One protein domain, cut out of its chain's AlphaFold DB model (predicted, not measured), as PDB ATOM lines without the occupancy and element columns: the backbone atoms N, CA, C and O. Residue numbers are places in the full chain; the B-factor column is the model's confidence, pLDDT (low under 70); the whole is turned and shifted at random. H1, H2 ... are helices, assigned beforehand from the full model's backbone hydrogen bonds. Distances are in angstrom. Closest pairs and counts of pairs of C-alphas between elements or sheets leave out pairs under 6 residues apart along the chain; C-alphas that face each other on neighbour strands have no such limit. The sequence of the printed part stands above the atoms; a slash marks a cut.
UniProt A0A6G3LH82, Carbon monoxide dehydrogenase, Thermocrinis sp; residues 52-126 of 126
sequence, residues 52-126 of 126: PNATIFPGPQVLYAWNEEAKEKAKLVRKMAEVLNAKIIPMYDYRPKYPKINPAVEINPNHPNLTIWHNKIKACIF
ATOM      1  N   PRO A  52     204.135 487.866 382.238       95.44
ATOM      2  CA  PRO A  52     205.531 487.473 382.173       95.44
ATOM      3  C   PRO A  52     205.912 486.565 383.347       95.44
ATOM      4  O   PRO A  52     205.366 486.663 384.446       95.44
ATOM      5  N   ASN A  53     206.945 485.748 383.135       96.31
ATOM      6  CA  ASN A  53     207.542 484.917 384.182       96.31
ATOM      7  C   ASN A  53     206.530 483.951 384.832       96.31
ATOM      8  O   ASN A  53     206.515 483.780 386.056       96.31
ATOM      9  N   ALA A  54     205.688 483.335 383.998       97.75
ATOM     10  CA  ALA A  54     204.793 482.259 384.394       97.75
ATOM     11  C   ALA A  54     205.584 481.130 385.076       97.75
ATOM     12  O   ALA A  54     206.641 480.715 384.593       97.75
ATOM     13  N   THR A  55     205.105 480.661 386.228       97.38
ATOM     14  CA  THR A  55     205.815 479.662 387.042       97.38
ATOM     15  C   THR A  55     204.854 478.627 387.618       97.38
ATOM     16  O   THR A  55     203.788 478.973 388.108       97.38
ATOM     17  N   ILE A  56     205.223 477.353 387.589       96.38
ATOM     18  CA  ILE A  56     204.441 476.255 388.166       96.38
ATOM     19  C   ILE A  56     205.182 475.713 389.394       96.38
ATOM     20  O   ILE A  56     206.392 475.475 389.336       96.38
ATOM     21  N   PHE A  57     204.453 475.504 390.488       94.31
ATOM     22  CA  PHE A  57     204.965 475.036 391.774       94.31
ATOM     23  C   PHE A  57     204.466 473.623 392.108       94.31
ATOM     24  O   PHE A  57     203.648 473.469 393.008       94.31
ATOM     25  N   PRO A  58     204.936 472.563 391.423       93.44
ATOM     26  CA  PRO A  58     204.448 471.218 391.698       93.44
ATOM     27  C   PRO A  58     204.765 470.808 393.139       93.44
ATOM     28  O   PRO A  58     205.928 470.805 393.550       93.44
ATOM     29  N   GLY A  59     203.722 470.450 393.886       90.88
ATOM     30  CA  GLY A  59     203.826 469.967 395.260       90.88
ATOM     31  C   GLY A  59     204.193 468.480 395.395       90.88
ATOM     32  O   GLY A  59     204.294 467.749 394.401       90.88
ATOM     33  N   PRO A  60     204.306 467.972 396.639       89.00
ATOM     34  CA  PRO A  60     204.716 466.592 396.935       89.00
ATOM     35  C   PRO A  60     203.843 465.517 396.278       89.00
ATOM     36  O   PRO A  60     204.337 464.459 395.895       89.00
ATOM     37  N   GLN A  61     202.547 465.807 396.107       89.38
ATOM     38  CA  GLN A  61     201.592 464.890 395.479       89.38
ATOM     39  C   GLN A  61     201.901 464.607 394.004       89.38
ATOM     40  O   GLN A  61     201.471 463.578 393.490       89.38
ATOM     41  N   VAL A  62     202.646 465.497 393.341       91.56
ATOM     42  CA  VAL A  62     203.105 465.339 391.957       91.56
ATOM     43  C   VAL A  62     204.573 464.907 391.920       91.56
ATOM     44  O   VAL A  62     204.936 464.023 391.150       91.56
ATOM     45  N   LEU A  63     205.423 465.491 392.771       90.62
ATOM     46  CA  LEU A  63     206.876 465.299 392.717       90.62
ATOM     47  C   LEU A  63     207.350 463.877 393.046       90.62
ATOM     48  O   LEU A  63     208.338 463.426 392.473       90.62
ATOM     49  N   TYR A  64     206.696 463.175 393.976       89.06
ATOM     50  CA  TYR A  64     207.251 461.938 394.546       89.06
ATOM     51  C   TYR A  64     206.838 460.643 393.842       89.06
ATOM     52  O   TYR A  64     207.187 459.574 394.332       89.06
ATOM     53  N   ALA A  65     206.125 460.717 392.708       89.25
ATOM     54  CA  ALA A  65     205.765 459.553 391.881       89.25
ATOM     55  C   ALA A  65     205.227 458.347 392.689       89.25
ATOM     56  O   ALA A  65     205.476 457.190 392.349       89.25
ATOM     57  N   TRP A  66     204.510 458.631 393.779       91.94
ATOM     58  CA  TRP A  66     204.127 457.657 394.807       91.94
ATOM     59  C   TRP A  66     203.047 456.673 394.335       91.94
ATOM     60  O   TRP A  66     202.809 455.655 394.978       91.94
ATOM     61  N   ASN A  67     202.409 456.969 393.203       94.81
ATOM     62  CA  ASN A  67     201.508 456.094 392.467       94.81
ATOM     63  C   ASN A  67     201.551 456.436 390.959       94.81
ATOM     64  O   ASN A  67     202.206 457.397 390.540       94.81
ATOM     65  N   GLU A  68     200.857 455.651 390.128       96.81
ATOM     66  CA  GLU A  68     200.801 455.888 388.674       96.81
ATOM     67  C   GLU A  68     200.121 457.214 388.312       96.81
ATOM     68  O   GLU A  68     200.555 457.908 387.395       96.81
ATOM     69  N   GLU A  69     199.109 457.622 389.077       95.12
ATOM     70  CA  GLU A  69     198.429 458.902 388.881       95.12
ATOM     71  C   GLU A  69     199.386 460.093 389.065       95.12
ATOM     72  O   GLU A  69     199.384 461.028 388.268       95.12
ATOM     73  N   ALA A  70     200.254 460.052 390.077       94.50
ATOM     74  CA  ALA A  70     201.260 461.072 390.340       94.50
ATOM     75  C   ALA A  70     202.294 461.140 389.210       94.50
ATOM     76  O   ALA A  70     202.677 462.234 388.797       94.50
ATOM     77  N   LYS A  71     202.706 459.987 388.663       95.81
ATOM     78  CA  LYS A  71     203.588 459.936 387.486       95.81
ATOM     79  C   LYS A  71     202.931 460.592 386.277       95.81
ATOM     80  O   LYS A  71     203.583 461.357 385.569       95.81
ATOM     81  N   GLU A  72     201.648 460.328 386.050       96.69
ATOM     82  CA  GLU A  72     200.913 460.921 384.935       96.69
ATOM     83  C   GLU A  72     200.719 462.432 385.122       96.69
ATOM     84  O   GLU A  72     201.017 463.213 384.217       96.69
ATOM     85  N   LYS A  73     200.358 462.872 386.333       95.31
ATOM     86  CA  LYS A  73     200.319 464.294 386.706       95.31
ATOM     87  C   LYS A  73     201.665 464.977 386.467       95.31
ATOM     88  O   LYS A  73     201.690 466.075 385.922       95.31
ATOM     89  N   ALA A  74     202.784 464.334 386.803       95.50
ATOM     90  CA  ALA A  74     204.114 464.896 386.575       95.50
ATOM     91  C   ALA A  74     204.415 465.099 385.078       95.50
ATOM     92  O   ALA A  74     204.926 466.155 384.696       95.50
ATOM     93  N   LYS A  75     204.045 464.140 384.215       96.81
ATOM     94  CA  LYS A  75     204.163 464.292 382.752       96.81
ATOM     95  C   LYS A  75     203.300 465.441 382.232       96.81
ATOM     96  O   LYS A  75     203.770 466.239 381.424       96.81
ATOM     97  N   LEU A  76     202.058 465.549 382.710       96.50
ATOM     98  CA  LEU A  76     201.139 466.619 382.318       96.50
ATOM     99  C   LEU A  76     201.642 467.994 382.762       96.50
ATOM    100  O   LEU A  76     201.647 468.920 381.957       96.50
ATOM    101  N   VAL A  77     202.139 468.120 383.996       96.19
ATOM    102  CA  VAL A  77     202.764 469.353 384.494       96.19
ATOM    103  C   VAL A  77     203.968 469.731 383.639       96.19
ATOM    104  O   VAL A  77     204.118 470.898 383.280       96.19
ATOM    105  N   ARG A  78     204.802 468.756 383.257       96.25
ATOM    106  CA  ARG A  78     205.951 469.015 382.386       96.25
ATOM    107  C   ARG A  78     205.520 469.523 381.009       96.25
ATOM    108  O   ARG A  78     206.022 470.550 380.566       96.25
ATOM    109  N   LYS A  79     204.553 468.854 380.379       97.69
ATOM    110  CA  LYS A  79     203.991 469.262 379.086       97.69
ATOM    111  C   LYS A  79     203.346 470.649 379.157       97.69
ATOM    112  O   LYS A  79     203.529 471.465 378.261       97.69
ATOM    113  N   MET A  80     202.615 470.934 380.233       96.38
ATOM    114  CA  MET A  80     202.002 472.240 380.472       96.38
ATOM    115  C   MET A  80     203.060 473.338 380.608       96.38
ATOM    116  O   MET A  80     202.909 474.398 380.008       96.38
ATOM    117  N   ALA A  81     204.153 473.079 381.331       97.19
ATOM    118  CA  ALA A  81     205.258 474.026 381.440       97.19
ATOM    119  C   ALA A  81     205.889 474.344 380.077       97.19
ATOM    120  O   ALA A  81     206.202 475.498 379.808       97.19
ATOM    121  N   GLU A  82     206.036 473.342 379.206       96.81
ATOM    122  CA  GLU A  82     206.567 473.519 377.850       96.81
ATOM    123  C   GLU A  82     205.636 474.373 376.980       96.81
ATOM    124  O   GLU A  82     206.093 475.329 376.358       96.81
ATOM    125  N   VAL A  83     204.327 474.093 376.993       96.31
ATOM    126  CA  VAL A  83     203.324 474.877 376.246       96.31
ATOM    127  C   VAL A  83     203.262 476.328 376.726       96.31
ATOM    128  O   VAL A  83     203.149 477.244 375.915       96.31
ATOM    129  N   LEU A  84     203.341 476.547 378.040       95.75
ATOM    130  CA  LEU A  84     203.270 477.877 378.647       95.75
ATOM    131  C   LEU A  84     204.613 478.621 378.633       95.75
ATOM    132  O   LEU A  84     204.664 479.774 379.054       95.75
ATOM    133  N   ASN A  85     205.706 477.967 378.218       96.00
ATOM    134  CA  ASN A  85     207.073 478.441 378.448       96.00
ATOM    135  C   ASN A  85     207.298 478.870 379.918       96.00
ATOM    136  O   ASN A  85     207.926 479.891 380.216       96.00
ATOM    137  N   ALA A  86     206.719 478.109 380.850       97.38
ATOM    138  CA  ALA A  86     206.719 478.416 382.271       97.38
ATOM    139  C   ALA A  86     207.936 477.806 382.977       97.38
ATOM    140  O   ALA A  86     208.391 476.702 382.669       97.38
ATOM    141  N   LYS A  87     208.436 478.507 383.997       96.44
ATOM    142  CA  LYS A  87     209.437 477.957 384.918       96.44
ATOM    143  C   LYS A  87     208.785 476.936 385.844       96.44
ATOM    144  O   LYS A  87     207.598 477.025 386.139       96.44
ATOM    145  N   ILE A  88     209.576 475.998 386.354       95.19
ATOM    146  CA  ILE A  88     209.134 475.062 387.391       95.19
ATOM    147  C   ILE A  88     209.973 475.301 388.640       95.19
ATOM    148  O   ILE A  88     211.200 475.242 388.578       95.19
ATOM    149  N   ILE A  89     209.309 475.545 389.769       93.25
ATOM    150  CA  ILE A  89     209.941 475.599 391.087       93.25
ATOM    151  C   ILE A  89     209.344 474.469 391.934       93.25
ATOM    152  O   ILE A  89     208.200 474.579 392.364       93.25
ATOM    153  N   PRO A  90     210.067 473.362 392.171       90.06
ATOM    154  CA  PRO A  90     209.516 472.230 392.908       90.06
ATOM    155  C   PRO A  90     209.239 472.604 394.368       90.06
ATOM    156  O   PRO A  90     210.132 473.069 395.077       90.06
ATOM    157  N   MET A  91     208.014 472.346 394.826       87.81
ATOM    158  CA  MET A  91     207.600 472.546 396.209       87.81
ATOM    159  C   MET A  91     207.670 471.220 396.973       87.81
ATOM    160  O   MET A  91     206.706 470.461 397.039       87.81
ATOM    161  N   TYR A  92     208.846 470.919 397.527       83.94
ATOM    162  CA  TYR A  92     209.046 469.746 398.382       83.94
ATOM    163  C   TYR A  92     208.296 469.886 399.713       83.94
ATOM    164  O   TYR A  92     207.939 470.986 400.135       83.94
ATOM    165  N   ASP A  93     208.063 468.761 400.392       82.00
ATOM    166  CA  ASP A  93     207.414 468.774 401.700       82.00
ATOM    167  C   ASP A  93     208.330 469.444 402.736       82.00
ATOM    168  O   ASP A  93     209.370 468.905 403.116       82.00
ATOM    169  N   TYR A  94     207.955 470.645 403.170       74.50
ATOM    170  CA  TYR A  94     208.706 471.451 404.133       74.50
ATOM    171  C   TYR A  94     208.272 471.218 405.587       74.50
ATOM    172  O   TYR A  94     208.928 471.715 406.506       74.50
ATOM    173  N   ARG A  95     207.214 470.427 405.836       74.44
ATOM    174  CA  ARG A  95     206.751 470.091 407.197       74.44
ATOM    175  C   ARG A  95     207.846 469.491 408.087       74.44
ATOM    176  O   ARG A  95     207.894 469.881 409.248       74.44
ATOM    177  N   PRO A  96     208.773 468.640 407.592       76.06
ATOM    178  CA  PRO A  96     209.879 468.141 408.411       76.06
ATOM    179  C   PRO A  96     210.805 469.238 408.961       76.06
ATOM    180  O   PRO A  96     211.498 469.014 409.952       76.06
ATOM    181  N   LYS A  97     210.840 470.417 408.322       70.00
ATOM    182  CA  LYS A  97     211.676 471.551 408.731       70.00
ATOM    183  C   LYS A  97     210.920 472.591 409.556       70.00
ATOM    184  O   LYS A  97     211.551 473.320 410.312       70.00
ATOM    185  N   TYR A  98     209.598 472.694 409.432       64.62
ATOM    186  CA  TYR A  98     208.819 473.716 410.135       64.62
ATOM    187  C   TYR A  98     208.738 473.422 411.651       64.62
ATOM    188  O   TYR A  98     208.542 472.268 412.026       64.62
ATOM    189  N   PRO A  99     208.877 474.420 412.552       68.94
ATOM    190  CA  PRO A  99     209.096 475.853 412.317       68.94
ATOM    191  C   PRO A  99     210.581 476.269 412.287       68.94
ATOM    192  O   PRO A  99     210.879 477.455 412.324       68.94
ATOM    193  N   LYS A 100     211.530 475.325 412.236       74.00
ATOM    194  CA  LYS A 100     212.987 475.561 412.339       74.00
ATOM    195  C   LYS A 100     213.617 476.219 411.098       74.00
ATOM    196  O   LYS A 100     214.837 476.221 410.965       74.00
ATOM    197  N   ILE A 101     212.803 476.733 410.182       73.06
ATOM    198  CA  ILE A 101     213.245 477.350 408.931       73.06
ATOM    199  C   ILE A 101     213.790 478.740 409.253       73.06
ATOM    200  O   ILE A 101     213.148 479.480 409.997       73.06
ATOM    201  N   ASN A 102     214.938 479.114 408.682       75.75
ATOM    202  CA  ASN A 102     215.413 480.497 408.713       75.75
ATOM    203  C   ASN A 102     214.931 481.236 407.449       75.75
ATOM    204  O   ASN A 102     215.528 481.047 406.386       75.75
ATOM    205  N   PRO A 103     213.901 482.105 407.521       66.81
ATOM    206  CA  PRO A 103     213.322 482.749 406.338       66.81
ATOM    207  C   PRO A 103     214.311 483.633 405.573       66.81
ATOM    208  O   PRO A 103     214.177 483.793 404.364       66.81
ATOM    209  N   ALA A 104     215.315 484.188 406.264       68.19
ATOM    210  CA  ALA A 104     216.337 485.037 405.655       68.19
ATOM    211  C   ALA A 104     217.327 484.248 404.780       68.19
ATOM    212  O   ALA A 104     218.018 484.839 403.954       68.19
ATOM    213  N   VAL A 105     217.397 482.923 404.954       70.81
ATOM    214  CA  VAL A 105     218.321 482.030 404.236       70.81
ATOM    215  C   VAL A 105     217.563 481.061 403.319       70.81
ATOM    216  O   VAL A 105     218.030 480.739 402.231       70.81
ATOM    217  N   GLU A 106     216.371 480.620 403.719       70.19
ATOM    218  CA  GLU A 106     215.618 479.527 403.093       70.19
ATOM    219  C   GLU A 106     214.275 480.007 402.499       70.19
ATOM    220  O   GLU A 106     213.211 479.476 402.821       70.19
ATOM    221  N   ILE A 107     214.325 481.024 401.626       62.94
ATOM    222  CA  ILE A 107     213.150 481.688 401.017       62.94
ATOM    223  C   ILE A 107     212.298 480.726 400.163       62.94
ATOM    224  O   ILE A 107     211.067 480.772 400.221       62.94
ATOM    225  N   ASN A 108     212.938 479.857 399.373       65.88
ATOM    226  CA  ASN A 108     212.279 479.051 398.342       65.88
ATOM    227  C   ASN A 108     212.238 477.553 398.709       65.88
ATOM    228  O   ASN A 108     213.299 476.984 398.990       65.88
ATOM    229  N   PRO A 109     211.078 476.868 398.662       66.12
ATOM    230  CA  PRO A 109     209.700 477.338 398.462       66.12
ATOM    231  C   PRO A 109     208.953 477.562 399.789       66.12
ATOM    232  O   PRO A 109     207.734 477.704 399.798       66.12
ATOM    233  N   ASN A 110     209.672 477.590 400.917       68.62
ATOM    234  CA  ASN A 110     209.087 477.672 402.259       68.62
ATOM    235  C   ASN A 110     208.197 478.912 402.462       68.62
ATOM    236  O   ASN A 110     207.257 478.874 403.253       68.62
ATOM    237  N   HIS A 111     208.477 480.003 401.741       78.25
ATOM    238  CA  HIS A 111     207.675 481.221 401.752       78.25
ATOM    239  C   HIS A 111     207.208 481.560 400.328       78.25
ATOM    240  O   HIS A 111     207.909 482.286 399.612       78.25
ATOM    241  N   PRO A 112     206.026 481.077 399.888       79.12
ATOM    242  CA  PRO A 112     205.563 481.261 398.510       79.12
ATOM    243  C   PRO A 112     205.400 482.742 398.146       79.12
ATOM    244  O   PRO A 112     205.846 483.157 397.081       79.12
ATOM    245  N   ASN A 113     204.882 483.571 399.060       82.88
ATOM    246  CA  ASN A 113     204.737 485.017 398.838       82.88
ATOM    247  C   ASN A 113     206.092 485.698 398.582       82.88
ATOM    248  O   ASN A 113     206.245 486.438 397.612       82.88
ATOM    249  N   LEU A 114     207.099 485.398 399.412       86.00
ATOM    250  CA  LEU A 114     208.453 485.935 399.241       86.00
ATOM    251  C   LEU A 114     209.090 485.412 397.952       86.00
ATOM    252  O   LEU A 114     209.702 486.178 397.214       86.00
ATOM    253  N   THR A 115     208.895 484.129 397.641       87.75
ATOM    254  CA  THR A 115     209.382 483.519 396.401       87.75
ATOM    255  C   THR A 115     208.802 484.224 395.175       87.75
ATOM    256  O   THR A 115     209.564 484.587 394.278       87.75
ATOM    257  N   ILE A 116     207.492 484.491 395.153       91.69
ATOM    258  CA  ILE A 116     206.813 485.229 394.077       91.69
ATOM    259  C   ILE A 116     207.391 486.638 393.930       91.69
ATOM    260  O   ILE A 116     207.754 487.037 392.820       91.69
ATOM    261  N   TRP A 117     207.514 487.385 395.029       90.06
ATOM    262  CA  TRP A 117     207.990 488.767 394.991       90.06
ATOM    263  C   TRP A 117     209.458 488.880 394.583       90.06
ATOM    264  O   TRP A 117     209.771 489.639 393.662       90.06
ATOM    265  N   HIS A 118     210.352 488.093 395.189       89.31
ATOM    266  CA  HIS A 118     211.781 488.112 394.865       89.31
ATOM    267  C   HIS A 118     212.053 487.699 393.418       89.31
ATOM    268  O   HIS A 118     212.870 488.325 392.743       89.31
ATOM    269  N   ASN A 119     211.342 486.685 392.916       90.88
ATOM    270  CA  ASN A 119     211.506 486.226 391.538       90.88
ATOM    271  C   ASN A 119     210.710 487.057 390.528       90.88
ATOM    272  O   ASN A 119     210.828 486.797 389.335       90.88
ATOM    273  N   LYS A 120     209.923 488.053 390.967       95.19
ATOM    274  CA  LYS A 120     209.042 488.876 390.119       95.19
ATOM    275  C   LYS A 120     208.085 488.018 389.275       95.19
ATOM    276  O   LYS A 120     207.907 488.269 388.081       95.19
ATOM    277  N   ILE A 121     207.511 486.972 389.867       96.31
ATOM    278  CA  ILE A 121     206.532 486.087 389.213       96.31
ATOM    279  C   ILE A 121     205.210 486.852 389.071       96.31
ATOM    280  O   ILE A 121     204.759 487.471 390.036       96.31
ATOM    281  N   LYS A 122     204.611 486.860 387.871       96.75
ATOM    282  CA  LYS A 122     203.334 487.557 387.611       96.75
ATOM    283  C   LYS A 122     202.145 486.624 387.400       96.75
ATOM    284  O   LYS A 122     201.019 487.077 387.548       96.75
ATOM    285  N   ALA A 123     202.392 485.347 387.122       96.56
ATOM    286  CA  ALA A 123     201.377 484.302 387.100       96.56
ATOM    287  C   ALA A 123     201.975 482.994 387.618       96.56
ATOM    288  O   ALA A 123     203.117 482.656 387.284       96.56
ATOM    289  N   CYS A 124     201.220 482.262 388.435       95.81
ATOM    290  CA  CYS A 124     201.643 480.944 388.879       95.81
ATOM    291  C   CYS A 124     200.497 479.982 389.169       95.81
ATOM    292  O   CYS A 124     199.397 480.399 389.517       95.81
ATOM    293  N   ILE A 125     200.810 478.690 389.065       94.62
ATOM    294  CA  ILE A 125     199.950 477.565 389.454       94.62
ATOM    295  C   ILE A 125     200.660 476.799 390.576       94.62
ATOM    296  O   ILE A 125     201.879 476.624 390.506       94.62
ATOM    297  N   PHE A 126     199.903 476.349 391.575       90.25
ATOM    298  CA  PHE A 126     200.367 475.526 392.698       90.25
ATOM    299  C   PHE A 126     199.859 474.087 392.579       90.25
ATOM    300  O   PHE A 126     198.747 473.912 392.034       90.25
TER     301      PHE A 126
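Overview. This is residues 52 to 126 of the 126 residues of the protein "Carbon monoxide dehydrogenase" of Thermocrinis sp (UniProt A0A6G3LH82). With little regular structure, this domain is a flat frame of loops: the long helix H2 makes one side, with the short helix H1 packed on its first part, and the small helix H3 sits on the other side. Between H2 and H3 run loop stretches of residues 52 to 59 and 86 to 89, and residues 90 to 111 swing out in a wide loop before H3. The printed part has 75 residues with three named helices, H1, H2, H3 along the chain, and no named strand; 29 residues are in named elements, class all helix. It is only just compact, close to loose, with a radius of gyration of the C-alphas of 13.3 A, and spans 34 by 32 by 12 A.

Arrangement. H2, residues 68 to 84, touches H1, residues 60 to 63, with residues 70 to 74 alone; the closest C-alphas, of Val 62 and Ala 70, are 4.9 A apart. H3, residues 112 to 119, is apart from both. In H2 and H3 every O i to N i+4 pair is within hydrogen-bond range; H1 is too short for one.

Along the chain. H2 measures 24.3 A from C-alpha 68 at (200.801, 455.888, 388.674) to C-alpha 84, H1 4.9 A, and H3 10.4 A, ending at C-alpha 119 at (211.506, 486.226, 391.538).

Size, cuts and confidence. The C-alphas farthest apart, of Val 83 and Lys 100, are 37.4 A apart. The printed part has no cut; H1 to H2 is a tight link, H2 to H3 a long one of 27 residues. The pLDDT is under 70 at residues 98 to 99, 103 to 104 and 107 to 110.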